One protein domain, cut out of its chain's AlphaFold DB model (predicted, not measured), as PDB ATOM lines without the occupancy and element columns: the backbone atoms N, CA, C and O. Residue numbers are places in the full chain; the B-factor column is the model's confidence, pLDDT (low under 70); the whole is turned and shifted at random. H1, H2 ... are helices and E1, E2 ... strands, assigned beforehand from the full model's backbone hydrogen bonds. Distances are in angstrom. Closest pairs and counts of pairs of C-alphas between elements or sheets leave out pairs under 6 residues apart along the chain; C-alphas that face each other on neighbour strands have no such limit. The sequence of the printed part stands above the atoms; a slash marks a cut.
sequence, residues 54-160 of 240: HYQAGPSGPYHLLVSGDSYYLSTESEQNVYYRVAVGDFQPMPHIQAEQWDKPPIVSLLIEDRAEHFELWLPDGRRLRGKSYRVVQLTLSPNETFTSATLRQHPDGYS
ATOM      1  N   HIS A  54      24.591 144.728 470.654       98.12
ATOM      2  CA  HIS A  54      26.021 144.938 470.524       98.12
ATOM      3  C   HIS A  54      26.271 146.160 469.649       98.12
ATOM      4  O   HIS A  54      25.434 146.555 468.834       98.12
ATOM      5  N   TYR A  55      27.436 146.771 469.821       98.00
ATOM      6  CA  TYR A  55      27.872 147.818 468.916       98.00
ATOM      7  C   TYR A  55      28.834 147.254 467.887       98.00
ATOM      8  O   TYR A  55      29.705 146.446 468.203       98.00
ATOM      9  N   GLN A  56      28.690 147.727 466.659       97.69
ATOM     10  CA  GLN A  56      29.570 147.384 465.554       97.69
ATOM     11  C   GLN A  56      29.941 148.638 464.770       97.69
ATOM     12  O   GLN A  56      29.216 149.637 464.781       97.69
ATOM     13  N   ALA A  57      31.083 148.596 464.088       97.31
ATOM     14  CA  ALA A  57      31.453 149.655 463.163       97.31
ATOM     15  C   ALA A  57      30.456 149.676 461.992       97.31
ATOM     16  O   ALA A  57      30.168 148.637 461.397       97.31
ATOM     17  N   GLY A  58      29.921 150.854 461.679       94.88
ATOM     18  CA  GLY A  58      29.178 151.074 460.442       94.88
ATOM     19  C   GLY A  58      30.119 151.116 459.232       94.88
ATOM     20  O   GLY A  58      31.343 151.149 459.404       94.88
ATOM     21  N   PRO A  59      29.575 151.122 458.004       92.62
ATOM     22  CA  PRO A  59      30.406 151.197 456.811       92.62
ATOM     23  C   PRO A  59      31.223 152.495 456.775       92.62
ATOM     24  O   PRO A  59      30.897 153.502 457.402       92.62
ATOM     25  N   SER A  60      32.311 152.491 456.020       86.50
ATOM     26  CA  SER A  60      33.033 153.711 455.667       86.50
ATOM     27  C   SER A  60      32.676 154.105 454.236       86.50
ATOM     28  O   SER A  60      32.431 153.244 453.393       86.50
ATOM     29  N   GLY A  61      32.626 155.406 453.949       84.31
ATOM     30  CA  GLY A  61      32.366 155.892 452.595       84.31
ATOM     31  C   GLY A  61      31.519 157.162 452.537       84.31
ATOM     32  O   GLY A  61      31.224 157.758 453.574       84.31
ATOM     33  N   PRO A  62      31.148 157.596 451.320       85.19
ATOM     34  CA  PRO A  62      30.230 158.707 451.137       85.19
ATOM     35  C   PRO A  62      28.825 158.319 451.612       85.19
ATOM     36  O   PRO A  62      28.334 157.223 451.329       85.19
ATOM     37  N   TYR A  63      28.179 159.243 452.317       88.50
ATOM     38  CA  TYR A  63      26.823 159.080 452.821       88.50
ATOM     39  C   TYR A  63      25.895 160.128 452.220       88.50
ATOM     40  O   TYR A  63      26.213 161.314 452.195       88.50
ATOM     41  N   HIS A  64      24.707 159.686 451.828       88.44
ATOM     42  CA  HIS A  64      23.575 160.534 451.491       88.44
ATOM     43  C   HIS A  64      22.782 160.838 452.759       88.44
ATOM     44  O   HIS A  64      22.294 159.916 453.421       88.44
ATOM     45  N   LEU A  65      22.662 162.122 453.097       88.19
ATOM     46  CA  LEU A  65      21.921 162.601 454.259       88.19
ATOM     47  C   LEU A  65      20.466 162.917 453.892       88.19
ATOM     48  O   LEU A  65      20.184 163.653 452.951       88.19
ATOM     49  N   LEU A  66      19.545 162.450 454.726       89.94
ATOM     50  CA  LEU A  66      18.152 162.871 454.745       89.94
ATOM     51  C   LEU A  66      17.819 163.410 456.137       89.94
ATOM     52  O   LEU A  66      18.007 162.727 457.144       89.94
ATOM     53  N   VAL A  67      17.313 164.638 456.199       90.06
ATOM     54  CA  VAL A  67      16.901 165.281 457.453       90.06
ATOM     55  C   VAL A  67      15.389 165.147 457.606       90.06
ATOM     56  O   VAL A  67      14.641 165.514 456.702       90.06
ATOM     57  N   SER A  68      14.932 164.630 458.748       90.50
ATOM     58  CA  SER A  68      13.506 164.556 459.073       90.50
ATOM     59  C   SER A  68      13.275 164.775 460.564       90.50
ATOM     60  O   SER A  68      13.554 163.893 461.381       90.50
ATOM     61  N   GLY A  69      12.708 165.933 460.911       89.38
ATOM     62  CA  GLY A  69      12.518 166.341 462.303       89.38
ATOM     63  C   GLY A  69      13.857 166.388 463.043       89.38
ATOM     64  O   GLY A  69      14.837 166.903 462.513       89.38
ATOM     65  N   ASP A  70      13.912 165.775 464.226       91.38
ATOM     66  CA  ASP A  70      15.104 165.736 465.090       91.38
ATOM     67  C   ASP A  70      16.032 164.541 464.801       91.38
ATOM     68  O   ASP A  70      16.775 164.069 465.666       91.38
ATOM     69  N   SER A  71      15.942 163.959 463.604       93.56
ATOM     70  CA  SER A  71      16.751 162.809 463.203       93.56
ATOM     71  C   SER A  71      17.394 163.016 461.836       93.56
ATOM     72  O   SER A  71      16.761 163.474 460.882       93.56
ATOM     73  N   TYR A  72      18.656 162.608 461.743       93.06
ATOM     74  CA  TYR A  72      19.386 162.473 460.490       93.06
ATOM     75  C   TYR A  72      19.382 161.010 460.063       93.06
ATOM     76  O   TYR A  72      19.595 160.118 460.882       93.06
ATOM     77  N   TYR A  73      19.140 160.757 458.785       93.69
ATOM     78  CA  TYR A  73      19.189 159.432 458.184       93.69
ATOM     79  C   TYR A  73      20.303 159.426 457.147       93.69
ATOM     80  O   TYR A  73      20.240 160.153 456.161       93.69
ATOM     81  N   LEU A  74      21.331 158.622 457.384       93.38
ATOM     82  CA  LEU A  74      22.477 158.470 456.496       93.38
ATOM     83  C   LEU A  74      22.287 157.198 455.672       93.38
ATOM     84  O   LEU A  74      21.897 156.178 456.226       93.38
ATOM     85  N   SER A  75      22.561 157.213 454.376       92.94
ATOM     86  CA  SER A  75      22.536 156.003 453.538       92.94
ATOM     87  C   SER A  75      23.778 155.944 452.665       92.94
ATOM     88  O   SER A  75      24.270 156.980 452.229       92.94
ATOM     89  N   THR A  76      24.317 154.751 452.435       91.38
ATOM     90  CA  THR A  76      25.470 154.550 451.551       91.38
ATOM     91  C   THR A  76      24.996 154.093 450.176       91.38
ATOM     92  O   THR A  76      23.944 153.471 450.040       91.38
ATOM     93  N   GLU A  77      25.776 154.370 449.134       88.06
ATOM     94  CA  GLU A  77      25.447 153.906 447.776       88.06
ATOM     95  C   GLU A  77      25.525 152.381 447.634       88.06
ATOM     96  O   GLU A  77      24.839 151.795 446.797       88.06
ATOM     97  N   SER A  78      26.343 151.730 448.466       87.94
ATOM     98  CA  SER A  78      26.535 150.280 448.447       87.94
ATOM     99  C   SER A  78      25.342 149.499 449.003       87.94
ATOM    100  O   SER A  78      25.154 148.345 448.622       87.94
ATOM    101  N   GLU A  79      24.538 150.093 449.892       88.25
ATOM    102  CA  GLU A  79      23.443 149.406 450.586       88.25
ATOM    103  C   GLU A  79      22.085 150.049 450.287       88.25
ATOM    104  O   GLU A  79      21.613 150.959 450.970       88.25
ATOM    105  N   GLN A  80      21.398 149.529 449.266       88.19
ATOM    106  CA  GLN A  80      20.037 149.965 448.961       88.19
ATOM    107  C   GLN A  80      19.083 149.628 450.119       88.19
ATOM    108  O   GLN A  80      19.032 148.495 450.597       88.19
ATOM    109  N   ASN A  81      18.257 150.598 450.515       93.25
ATOM    110  CA  ASN A  81      17.252 150.479 451.581       93.25
ATOM    111  C   ASN A  81      17.809 150.249 453.001       93.25
ATOM    112  O   ASN A  81      17.054 149.820 453.883       93.25
ATOM    113  N   VAL A  82      19.090 150.541 453.239       96.25
ATOM    114  CA  VAL A  82      19.675 150.592 454.584       96.25
ATOM    115  C   VAL A  82      19.984 152.036 454.948       96.25
ATOM    116  O   VAL A  82      20.544 152.793 454.159       96.25
ATOM    117  N   TYR A  83      19.583 152.418 456.155       96.44
ATOM    118  CA  TYR A  83      19.750 153.766 456.665       96.44
ATOM    119  C   TYR A  83      20.360 153.724 458.064       96.44
ATOM    120  O   TYR A  83      20.082 152.827 458.855       96.44
ATOM    121  N   TYR A  84      21.164 154.715 458.406       96.69
ATOM    122  CA  TYR A  84      21.758 154.883 459.723       96.69
ATOM    123  C   TYR A  84      21.142 156.123 460.352       96.69
ATOM    124  O   TYR A  84      21.341 157.246 459.889       96.69
ATOM    125  N   ARG A  85      20.318 155.907 461.373       96.44
ATOM    126  CA  ARG A  85      19.557 156.955 462.044       96.44
ATOM    127  C   ARG A  85      20.379 157.543 463.184       96.44
ATOM    128  O   ARG A  85      20.692 156.848 464.149       96.44
ATOM    129  N   VAL A  86      20.646 158.837 463.108       95.69
ATOM    130  CA  VAL A  86      21.234 159.654 464.173       95.69
ATOM    131  C   VAL A  86      20.101 160.457 464.812       95.69
ATOM    132  O   VAL A  86      19.563 161.378 464.199       95.69
ATOM    133  N   ALA A  87      19.697 160.100 466.031       95.50
ATOM    134  CA  ALA A  87      18.726 160.879 466.798       95.50
ATOM    135  C   ALA A  87      19.461 162.021 467.507       95.50
ATOM    136  O   ALA A  87      20.137 161.795 468.505       95.50
ATOM    137  N   VAL A  88      19.369 163.239 466.974       94.19
ATOM    138  CA  VAL A  88      20.267 164.354 467.324       94.19
ATOM    139  C   VAL A  88      20.208 164.699 468.818       94.19
ATOM    140  O   VAL A  88      21.241 164.969 469.427       94.19
ATOM    141  N   GLY A  89      19.020 164.605 469.426       94.81
ATOM    142  CA  GLY A  89      18.808 164.856 470.857       94.81
ATOM    143  C   GLY A  89      19.470 163.848 471.807       94.81
ATOM    144  O   GLY A  89      19.627 164.151 472.987       94.81
ATOM    145  N   ASP A  90      19.897 162.680 471.315       95.81
ATOM    146  CA  ASP A  90      20.566 161.671 472.146       95.81
ATOM    147  C   ASP A  90      22.069 161.943 472.311       95.81
ATOM    148  O   ASP A  90      22.712 161.351 473.184       95.81
ATOM    149  N   PHE A  91      22.650 162.807 471.476       96.25
ATOM    150  CA  PHE A  91      24.090 163.047 471.422       96.25
ATOM    151  C   PHE A  91      24.521 164.215 472.312       96.25
ATOM    152  O   PHE A  91      23.826 165.220 472.442       96.25
ATOM    153  N   GLN A  92      25.700 164.081 472.929       93.19
ATOM    154  CA  GLN A  92      26.374 165.190 473.615       93.19
ATOM    155  C   GLN A  92      27.873 165.205 473.240       93.19
ATOM    156  O   GLN A  92      28.532 164.177 473.431       93.19
ATOM    157  N   PRO A  93      28.415 166.331 472.726       91.81
ATOM    158  CA  PRO A  93      27.672 167.531 472.317       91.81
ATOM    159  C   PRO A  93      26.646 167.227 471.208       91.81
ATOM    160  O   PRO A  93      26.695 166.169 470.583       91.81
ATOM    161  N   MET A  94      25.667 168.112 471.020       89.94
ATOM    162  CA  MET A  94      24.675 167.952 469.954       89.94
ATOM    163  C   MET A  94      25.386 168.143 468.603       89.94
ATOM    164  O   MET A  94      26.045 169.171 468.428       89.94
ATOM    165  N   PRO A  95      25.297 167.193 467.653       85.81
ATOM    166  CA  PRO A  95      25.922 167.353 466.352       85.81
ATOM    167  C   PRO A  95      25.135 168.404 465.573       85.81
ATOM    168  O   PRO A  95      24.042 168.145 465.067       85.81
ATOM    169  N   HIS A  96      25.677 169.616 465.504       79.81
ATOM    170  CA  HIS A  96      25.142 170.678 464.666       79.81
ATOM    171  C   HIS A  96      25.725 170.532 463.275       79.81
ATOM    172  O   HIS A  96      26.799 171.052 462.989       79.81
ATOM    173  N   ILE A  97      25.020 169.804 462.416       73.25
ATOM    174  CA  ILE A  97      25.490 169.580 461.056       73.25
ATOM    175  C   ILE A  97      24.725 170.512 460.126       73.25
ATOM    176  O   ILE A  97      23.535 170.324 459.876       73.25
ATOM    177  N   GLN A  98      25.398 171.567 459.665       69.75
ATOM    178  CA  GLN A  98      24.806 172.531 458.742       69.75
ATOM    179  C   GLN A  98      24.614 171.854 457.386       69.75
ATOM    180  O   GLN A  98      25.542 171.232 456.875       69.75
ATOM    181  N   ALA A  99      23.422 171.973 456.793       60.41
ATOM    182  CA  ALA A  99      23.093 171.348 455.505       60.41
ATOM    183  C   ALA A  99      24.094 171.720 454.390       60.41
ATOM    184  O   ALA A  99      24.361 170.917 453.504       60.41
ATOM    185  N   GLU A 100      24.703 172.904 454.485       58.41
ATOM    186  CA  GLU A 100      25.694 173.448 453.548       58.41
ATOM    187  C   GLU A 100      27.088 172.798 453.663       58.41
ATOM    188  O   GLU A 100      27.874 172.864 452.722       58.41
ATOM    189  N   GLN A 101      27.410 172.129 454.778       57.59
ATOM    190  CA  GLN A 101      28.689 171.428 454.964       57.59
ATOM    191  C   GLN A 101      28.714 170.028 454.322       57.59
ATOM    192  O   GLN A 101      29.768 169.392 454.323       57.59
ATOM    193  N   TRP A 102      27.592 169.544 453.763       56.50
ATOM    194  CA  TRP A 102      27.409 168.141 453.353       56.50
ATOM    195  C   TRP A 102      27.885 167.748 451.961       56.50
ATOM    196  O   TRP A 102      27.962 166.551 451.689       56.50
ATOM    197  N   ASP A 103      28.311 168.692 451.122       55.62
ATOM    198  CA  ASP A 103      28.935 168.301 449.856       55.62
ATOM    199  C   ASP A 103      30.230 167.496 450.094       55.62
ATOM    200  O   ASP A 103      30.583 166.690 449.231       55.62
ATOM    201  N   LYS A 104      30.923 167.657 451.250       53.84
ATOM    202  CA  LYS A 104      32.146 166.898 451.628       53.84
ATOM    203  C   LYS A 104      32.527 166.845 453.141       53.84
ATOM    204  O   LYS A 104      33.681 167.145 453.455       53.84
ATOM    205  N   PRO A 105      31.696 166.449 454.118       54.94
ATOM    206  CA  PRO A 105      32.199 166.072 455.430       54.94
ATOM    207  C   PRO A 105      32.497 164.568 455.388       54.94
ATOM    208  O   PRO A 105      31.574 163.766 455.213       54.94
ATOM    209  N   PRO A 106      33.766 164.140 455.492       67.38
ATOM    210  CA  PRO A 106      34.062 162.724 455.553       67.38
ATOM    211  C   PRO A 106      33.555 162.216 456.900       67.38
ATOM    212  O   PRO A 106      34.238 162.369 457.904       67.38
ATOM    213  N   ILE A 107      32.366 161.607 456.945       79.31
ATOM    214  CA  ILE A 107      32.023 160.741 458.074       79.31
ATOM    215  C   ILE A 107      33.141 159.703 458.149       79.31
ATOM    216  O   ILE A 107      33.263 158.831 457.288       79.31
ATOM    217  N   VAL A 108      34.002 159.858 459.151       84.56
ATOM    218  CA  VAL A 108      35.211 159.049 459.312       84.56
ATOM    219  C   VAL A 108      34.809 157.661 459.776       84.56
ATOM    220  O   VAL A 108      35.319 156.656 459.284       84.56
ATOM    221  N   SER A 109      33.880 157.606 460.731       92.06
ATOM    222  CA  SER A 109      33.376 156.360 461.283       92.06
ATOM    223  C   SER A 109      32.002 156.537 461.914       92.06
ATOM    224  O   SER A 109      31.668 157.590 462.469       92.06
ATOM    225  N   LEU A 110      31.224 155.460 461.850       95.75
ATOM    226  CA  LEU A 110      30.003 155.278 462.619       95.75
ATOM    227  C   LEU A 110      30.203 154.113 463.583       95.75
ATOM    228  O   LEU A 110      30.767 153.086 463.207       95.75
ATOM    229  N   LEU A 111      29.683 154.247 464.797       97.44
ATOM    230  CA  LEU A 111      29.397 153.107 465.660       97.44
ATOM    231  C   LEU A 111      27.881 152.961 465.733       97.44
ATOM    232  O   LEU A 111      27.180 153.924 466.059       97.44
ATOM    233  N   ILE A 112      27.379 151.778 465.394       97.94
ATOM    234  CA  ILE A 112      25.948 151.502 465.263       97.94
ATOM    235  C   ILE A 112      25.535 150.355 466.179       97.94
ATOM    236  O   ILE A 112      26.334 149.468 466.471       97.94
ATOM    237  N   GLU A 113      24.277 150.362 466.614       98.00
ATOM    238  CA  GLU A 113      23.646 149.190 467.224       98.00
ATOM    239  C   GLU A 113      23.499 148.088 466.161       98.00
ATOM    240  O   GLU A 113      23.038 148.357 465.051       98.00
ATOM    241  N   ASP A 114      23.836 146.840 466.486       96.75
ATOM    242  CA  ASP A 114      23.735 145.660 465.606       96.75
ATOM    243  C   ASP A 114      22.289 145.187 465.359       96.75
ATOM    244  O   ASP A 114      22.026 144.056 464.946       96.75
ATOM    245  N   ARG A 115      21.319 146.069 465.587       95.50
ATOM    246  CA  ARG A 115      19.898 145.779 465.505       95.50
ATOM    247  C   ARG A 115      19.241 146.655 464.453       95.50
ATOM    248  O   ARG A 115      19.111 147.864 464.611       95.50
ATOM    249  N   ALA A 116      18.770 146.011 463.391       96.50
ATOM    250  CA  ALA A 116      17.966 146.673 462.378       96.50
ATOM    251  C   ALA A 116      16.529 146.884 462.875       96.50
ATOM    252  O   ALA A 116      15.849 145.935 463.275       96.50
ATOM    253  N   GLU A 117      16.040 148.111 462.762       96.25
ATOM    254  CA  GLU A 117      14.633 148.458 462.924       96.25
ATOM    255  C   GLU A 117      13.994 148.667 461.551       96.25
ATOM    256  O   GLU A 117      14.635 149.148 460.619       96.25
ATOM    257  N   HIS A 118      12.723 148.302 461.397       96.19
ATOM    258  CA  HIS A 118      11.985 148.696 460.199       96.19
ATOM    259  C   HIS A 118      11.559 150.143 460.374       96.19
ATOM    260  O   HIS A 118      10.933 150.477 461.381       96.19
ATOM    261  N   PHE A 119      11.859 150.982 459.391       93.38
ATOM    262  CA  PHE A 119      11.383 152.354 459.399       93.38
ATOM    263  C   PHE A 119      10.654 152.686 458.107       93.38
ATOM    264  O   PHE A 119      10.832 152.073 457.047       93.38
ATOM    265  N   GLU A 120       9.812 153.694 458.240       95.62
ATOM    266  CA  GLU A 120       9.048 154.270 457.168       95.62
ATOM    267  C   GLU A 120       9.083 155.777 457.338       95.62
ATOM    268  O   GLU A 120       8.728 156.292 458.400       95.62
ATOM    269  N   LEU A 121       9.514 156.470 456.291       94.81
ATOM    270  CA  LEU A 121       9.616 157.917 456.289       94.81
ATOM    271  C   LEU A 121       8.812 158.495 455.129       94.81
ATOM    272  O   LEU A 121       8.956 158.064 453.984       94.81
ATOM    273  N   TRP A 122       7.979 159.484 455.438       93.94
ATOM    274  CA  TRP A 122       7.281 160.291 454.446       93.94
ATOM    275  C   TRP A 122       8.121 161.521 454.138       93.94
ATOM    276  O   TRP A 122       8.384 162.341 455.017       93.94
ATOM    277  N   LEU A 123       8.578 161.618 452.895       91.44
ATOM    278  CA  LEU A 123       9.323 162.768 452.409       91.44
ATOM    279  C   LEU A 123       8.361 163.937 452.128       91.44
ATOM    280  O   LEU A 123       7.186 163.706 451.823       91.44
ATOM    281  N   PRO A 124       8.842 165.195 452.165       89.56
ATOM    282  CA  PRO A 124       8.020 166.370 451.855       89.56
ATOM    283  C   PRO A 124       7.395 166.354 450.452       89.56
ATOM    284  O   PRO A 124       6.372 166.986 450.223       89.56
ATOM    285  N   ASP A 125       7.993 165.612 449.518       92.12
ATOM    286  CA  ASP A 125       7.497 165.424 448.149       92.12
ATOM    287  C   ASP A 125       6.397 164.348 448.025       92.12
ATOM    288  O   ASP A 125       5.952 164.031 446.922       92.12
ATOM    289  N   GLY A 126       5.957 163.768 449.147       93.81
ATOM    290  CA  GLY A 126       4.929 162.730 449.199       93.81
ATOM    291  C   GLY A 126       5.438 161.316 448.913       93.81
ATOM    292  O   GLY A 126       4.655 160.364 448.996       93.81
ATOM    293  N   ARG A 127       6.732 161.128 448.611       93.25
ATOM    294  CA  ARG A 127       7.318 159.789 448.474       93.25
ATOM    295  C   ARG A 127       7.473 159.129 449.843       93.25
ATOM    296  O   ARG A 127       7.718 159.775 450.859       93.25
ATOM    297  N   ARG A 128       7.367 157.800 449.853       94.69
ATOM    298  CA  ARG A 128       7.515 156.964 451.049       94.69
ATOM    299  C   ARG A 128       8.793 156.145 450.947       94.69
ATOM    300  O   ARG A 128       8.882 155.256 450.103       94.69
ATOM    301  N   LEU A 129       9.753 156.423 451.819       93.44
ATOM    302  CA  LEU A 129      10.941 155.593 451.995       93.44
ATOM    303  C   LEU A 129      10.620 154.468 452.974       93.44
ATOM    304  O   LEU A 129       9.998 154.696 454.013       93.44
ATOM    305  N   ARG A 130      11.028 153.248 452.633       96.06
ATOM    306  CA  ARG A 130      10.924 152.076 453.504       96.06
ATOM    307  C   ARG A 130      12.237 151.326 453.458       96.06
ATOM    308  O   ARG A 130      12.808 151.150 452.386       96.06
ATOM    309  N   GLY A 131      12.678 150.842 454.605       96.00
ATOM    310  CA  GLY A 131      13.916 150.090 454.676       96.00
ATOM    311  C   GLY A 131      14.224 149.623 456.082       96.00
ATOM    312  O   GLY A 131      13.374 149.648 456.977       96.00
ATOM    313  N   LYS A 132      15.470 149.199 456.258       97.38
ATOM    314  CA  LYS A 132      16.047 148.914 457.566       97.38
ATOM    315  C   LYS A 132      16.805 150.146 458.038       97.38
ATOM    316  O   LYS A 132      17.555 150.732 457.263       97.38
ATOM    317  N   SER A 133      16.621 150.528 459.293       97.19
ATOM    318  CA  SER A 133      17.410 151.561 459.947       97.19
ATOM    319  C   SER A 133      18.225 150.977 461.090       97.19
ATOM    320  O   SER A 133      17.672 150.280 461.937       97.19
ATOM    321  N   TYR A 134      19.506 151.309 461.148       97.81
ATOM    322  CA  TYR A 134      20.376 151.044 462.289       97.81
ATOM    323  C   TYR A 134      20.550 152.327 463.092       97.81
ATOM    324  O   TYR A 134      20.728 153.403 462.519       97.81
ATOM    325  N   ARG A 135      20.497 152.240 464.418       97.62
ATOM    326  CA  ARG A 135      20.705 153.409 465.274       97.62
ATOM    327  C   ARG A 135      22.196 153.698 465.400       97.62
ATOM    328  O   ARG A 135      22.969 152.827 465.787       97.62
ATOM    329  N   VAL A 136      22.594 154.927 465.090       97.50
ATOM    330  CA  VAL A 136      23.959 155.415 465.304       97.50
ATOM    331  C   VAL A 136      24.096 155.838 466.758       97.50
ATOM    332  O   VAL A 136      23.286 156.616 467.262       97.50
ATOM    333  N   VAL A 137      25.131 155.339 467.424       97.94
ATOM    334  CA  VAL A 137      25.439 155.654 468.825       97.94
ATOM    335  C   VAL A 137      26.733 156.447 468.982       97.94
ATOM    336  O   VAL A 137      26.905 157.141 469.984       97.94
ATOM    337  N   GLN A 138      27.610 156.412 467.978       97.56
ATOM    338  CA  GLN A 138      28.761 157.301 467.865       97.56
ATOM    339  C   GLN A 138      28.904 157.777 466.426       97.56
ATOM    340  O   GLN A 138      28.804 156.980 465.491       97.56
ATOM    341  N   LEU A 139      29.168 159.067 466.263       95.00
ATOM    342  CA  LEU A 139      29.384 159.709 464.976       95.00
ATOM    343  C   LEU A 139      30.715 160.455 465.022       95.00
ATOM    344  O   LEU A 139      30.898 161.321 465.876       95.00
ATOM    345  N   THR A 140      31.617 160.146 464.095       93.31
ATOM    346  CA  THR A 140      32.903 160.840 463.963       93.31
ATOM    347  C   THR A 140      32.913 161.601 462.642       93.31
ATOM    348  O   THR A 140      32.987 160.983 461.580       93.31
ATOM    349  N   LEU A 141      32.813 162.933 462.696       88.56
ATOM    350  CA  LEU A 141      32.834 163.790 461.497       88.56
ATOM    351  C   LEU A 141      34.259 164.174 461.085       88.56
ATOM    352  O   LEU A 141      34.537 164.401 459.914       88.56
ATOM    353  N   SER A 142      35.176 164.245 462.048       85.62
ATOM    354  CA  SER A 142      36.598 164.481 461.809       85.62
ATOM    355  C   SER A 142      37.428 163.784 462.892       85.62
ATOM    356  O   SER A 142      36.875 163.420 463.933       85.62
ATOM    357  N   PRO A 143      38.754 163.614 462.715       85.88
ATOM    358  CA  PRO A 143      39.610 162.999 463.735       85.88
ATOM    359  C   PRO A 143      39.525 163.658 465.121       85.88
ATOM    360  O   PRO A 143      39.823 163.012 466.120       85.88
ATOM    361  N   ASN A 144      39.099 164.924 465.184       89.31
ATOM    362  CA  ASN A 144      38.994 165.702 466.417       89.31
ATOM    363  C   ASN A 144      37.543 165.921 466.874       89.31
ATOM    364  O   ASN A 144      37.315 166.585 467.883       89.31
ATOM    365  N   GLU A 145      36.560 165.394 466.143       91.19
ATOM    366  CA  GLU A 145      35.146 165.682 466.364       91.19
ATOM    367  C   GLU A 145      34.340 164.383 466.403       91.19
ATOM    368  O   GLU A 145      33.913 163.836 465.382       91.19
ATOM    369  N   THR A 146      34.172 163.876 467.624       93.81
ATOM    370  CA  THR A 146      33.408 162.665 467.925       93.81
ATOM    371  C   THR A 146      32.221 163.012 468.810       93.81
ATOM    372  O   THR A 146      32.372 163.608 469.876       93.81
ATOM    373  N   PHE A 147      31.043 162.573 468.394       95.19
ATOM    374  CA  PHE A 147      29.798 162.717 469.130       95.19
ATOM    375  C   PHE A 147      29.363 161.354 469.653       95.19
ATOM    376  O   PHE A 147      29.355 160.375 468.908       95.19
ATOM    377  N   THR A 148      28.965 161.292 470.923       97.25
ATOM    378  CA  THR A 148      28.504 160.052 471.566       97.25
ATOM    379  C   THR A 148      27.073 160.194 472.060       97.25
ATOM    380  O   THR A 148      26.689 161.238 472.603       97.25
ATOM    381  N   SER A 149      26.283 159.138 471.888       97.62
ATOM    382  CA  SER A 149      24.931 159.063 472.425       97.62
ATOM    383  C   SER A 149      24.946 158.819 473.937       97.62
ATOM    384  O   SER A 149      25.890 158.253 474.497       97.62
ATOM    385  N   ALA A 150      23.875 159.219 474.620       96.38
ATOM    386  CA  ALA A 150      23.684 158.917 476.035       96.38
ATOM    387  C   ALA A 150      23.680 157.401 476.307       96.38
ATOM    388  O   ALA A 150      24.237 156.962 477.310       96.38
ATOM    389  N   THR A 151      23.109 156.607 475.393       96.44
ATOM    390  CA  THR A 151      23.066 155.142 475.501       96.44
ATOM    391  C   THR A 151      24.470 154.537 475.498       96.44
ATOM    392  O   THR A 151      24.777 153.738 476.380       96.44
ATOM    393  N   LEU A 152      25.350 154.973 474.589       97.25
ATOM    394  CA  LEU A 152      26.734 154.491 474.542       97.25
ATOM    395  C   LEU A 152      27.511 154.851 475.811       97.25
ATOM    396  O   LEU A 152      28.260 154.030 476.328       97.25
ATOM    397  N   ARG A 153      27.301 156.058 476.356       96.69
ATOM    398  CA  ARG A 153      27.949 156.477 477.611       96.69
ATOM    399  C   ARG A 153      27.524 155.633 478.814       96.69
ATOM    400  O   ARG A 153      28.340 155.387 479.693       96.69
ATOM    401  N   GLN A 154      26.255 155.229 478.876       97.62
ATOM    402  CA  GLN A 154      25.728 154.406 479.973       97.62
ATOM    403  C   GLN A 154      26.113 152.930 479.833       97.62
ATOM    404  O   GLN A 154      26.289 152.236 480.833       97.62
ATOM    405  N   HIS A 155      26.240 152.459 478.596       97.69
ATOM    406  CA  HIS A 155      26.453 151.059 478.267       97.69
ATOM    407  C   HIS A 155      27.522 150.945 477.178       97.69
ATOM    408  O   HIS A 155      27.145 150.715 476.033       97.69
ATOM    409  N   PRO A 156      28.822 151.129 477.487       97.56
ATOM    410  CA  PRO A 156      29.894 151.162 476.484       97.56
ATOM    411  C   PRO A 156      30.102 149.823 475.767       97.56
ATOM    412  O   PRO A 156      30.426 149.808 474.584       97.56
ATOM    413  N   ASP A 157      29.831 148.709 476.450       97.69
ATOM    414  CA  ASP A 157      30.005 147.348 475.922       97.69
ATOM    415  C   ASP A 157      28.713 146.766 475.310       97.69
ATOM    416  O   ASP A 157      28.619 145.569 475.028       97.69
ATOM    417  N   GLY A 158      27.692 147.608 475.121       97.00
ATOM    418  CA  GLY A 158      26.340 147.193 474.755       97.00
ATOM    419  C   GLY A 158      25.456 146.919 475.972       97.00
ATOM    420  O   GLY A 158      25.859 147.082 477.126       97.00
ATOM    421  N   TYR A 159      24.205 146.537 475.724       97.88
ATOM    422  CA  TYR A 159      23.218 146.308 476.781       97.88
ATOM    423  C   TYR A 159      22.299 145.134 476.454       97.88
ATOM    424  O   TYR A 159      22.093 144.775 475.296       97.88
ATOM    425  N   SER A 160      21.715 144.532 477.489       97.75
ATOM    426  CA  SER A 160      20.700 143.489 477.338       97.75
ATOM    427  C   SER A 160      19.402 143.912 478.008       97.75
ATOM    428  O   SER A 160      19.388 144.449 479.116       97.75
TER     429      SER A 160
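This is residues 54 to 160 of the 240 residues of an uncharacterized protein of Thermosporothrix sp. COM3 (UniProt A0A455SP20). One strongly twisted sheet of seven strands is folded sharply at the bends of its two longest strands, E5 and E6, which run side by side as a long hairpin. Before its bend E6 has the row E4, E3, E2 beside it and past its bend E7, while E1 edges the first part of E5 and the short helix H1 packs on E6. The printed part has 107 residues, with seven named strands, E1 to E7, followed along the chain by one named helix, H1; the sheet is branched, with both parallel and antiparallel neighbours, and the class is mostly strand. It is compact, with a radius of gyration of the C-alphas of 13.4 A and spans of 39 by 32 by 26 A.

E6, residues 128 to 142, has three neighbours in the sheet. E5, residues 109 to 122, is antiparallel to it in a hairpin, with N 117 and O 133 2.8 A apart, within hydrogen-bond range. E5 bends by 100 degrees at residue 115 and E6 by 85 degrees at residue 137. On the other side of E6 from E5 are E4, residues 82 to 87, parallel to it with N 85 and O 134 at 2.8 A, and E7, residues 145 to 149, antiparallel in a hairpin with N 147 and O 139 at 2.8 A. E3, residues 71 to 76, is antiparallel to E4, with N 84 and O 74 at 2.7 A. E2, residues 63 to 68, is antiparallel to E3, with N 66 and O 73 at 2.8 A; E2, E3 and E4 form a meander, each strand the antiparallel neighbour of the one before, and so do E5, E6 and E7. E1, residues 55 to 57, is antiparallel to E5, with N 56 and O 112 at 2.9 A. H1, residues 150 to 154, is on the sheet at a height of 9.9 A, only just over E6, on which 3 of its 5 C-alphas fall; the closest C-alphas are those of Val 137 and Leu 152, 6.0 A apart. In H1 every O i to N i+4 pair is within hydrogen-bond range.

E1 begins at C-alpha 55, (27.872, 147.818, 468.916). E6 is 31.9 A from first to last C-alpha, beginning at C-alpha 128, (7.515, 156.964, 451.049), and E5 is 27.3 A. E3 is 16.7 A, E4 16.0 A, E2 15.7 A and E7 13.6 A; E1 is 7.0 A. H1 is 6.3 A and ends at C-alpha 154, (25.728, 154.406, 479.973).

The two C-alphas farthest apart, those of Asp 125 and Asp 157, are 40.1 A apart. The printed part has no cut. The link from E4 to E5, residues 88 to 108, is long; its residues 91 to 92 pair antiparallel with residues 148 to 149 of E7. Residues 98 to 106 have pLDDT under 70; the mean of the printed part is 90.4.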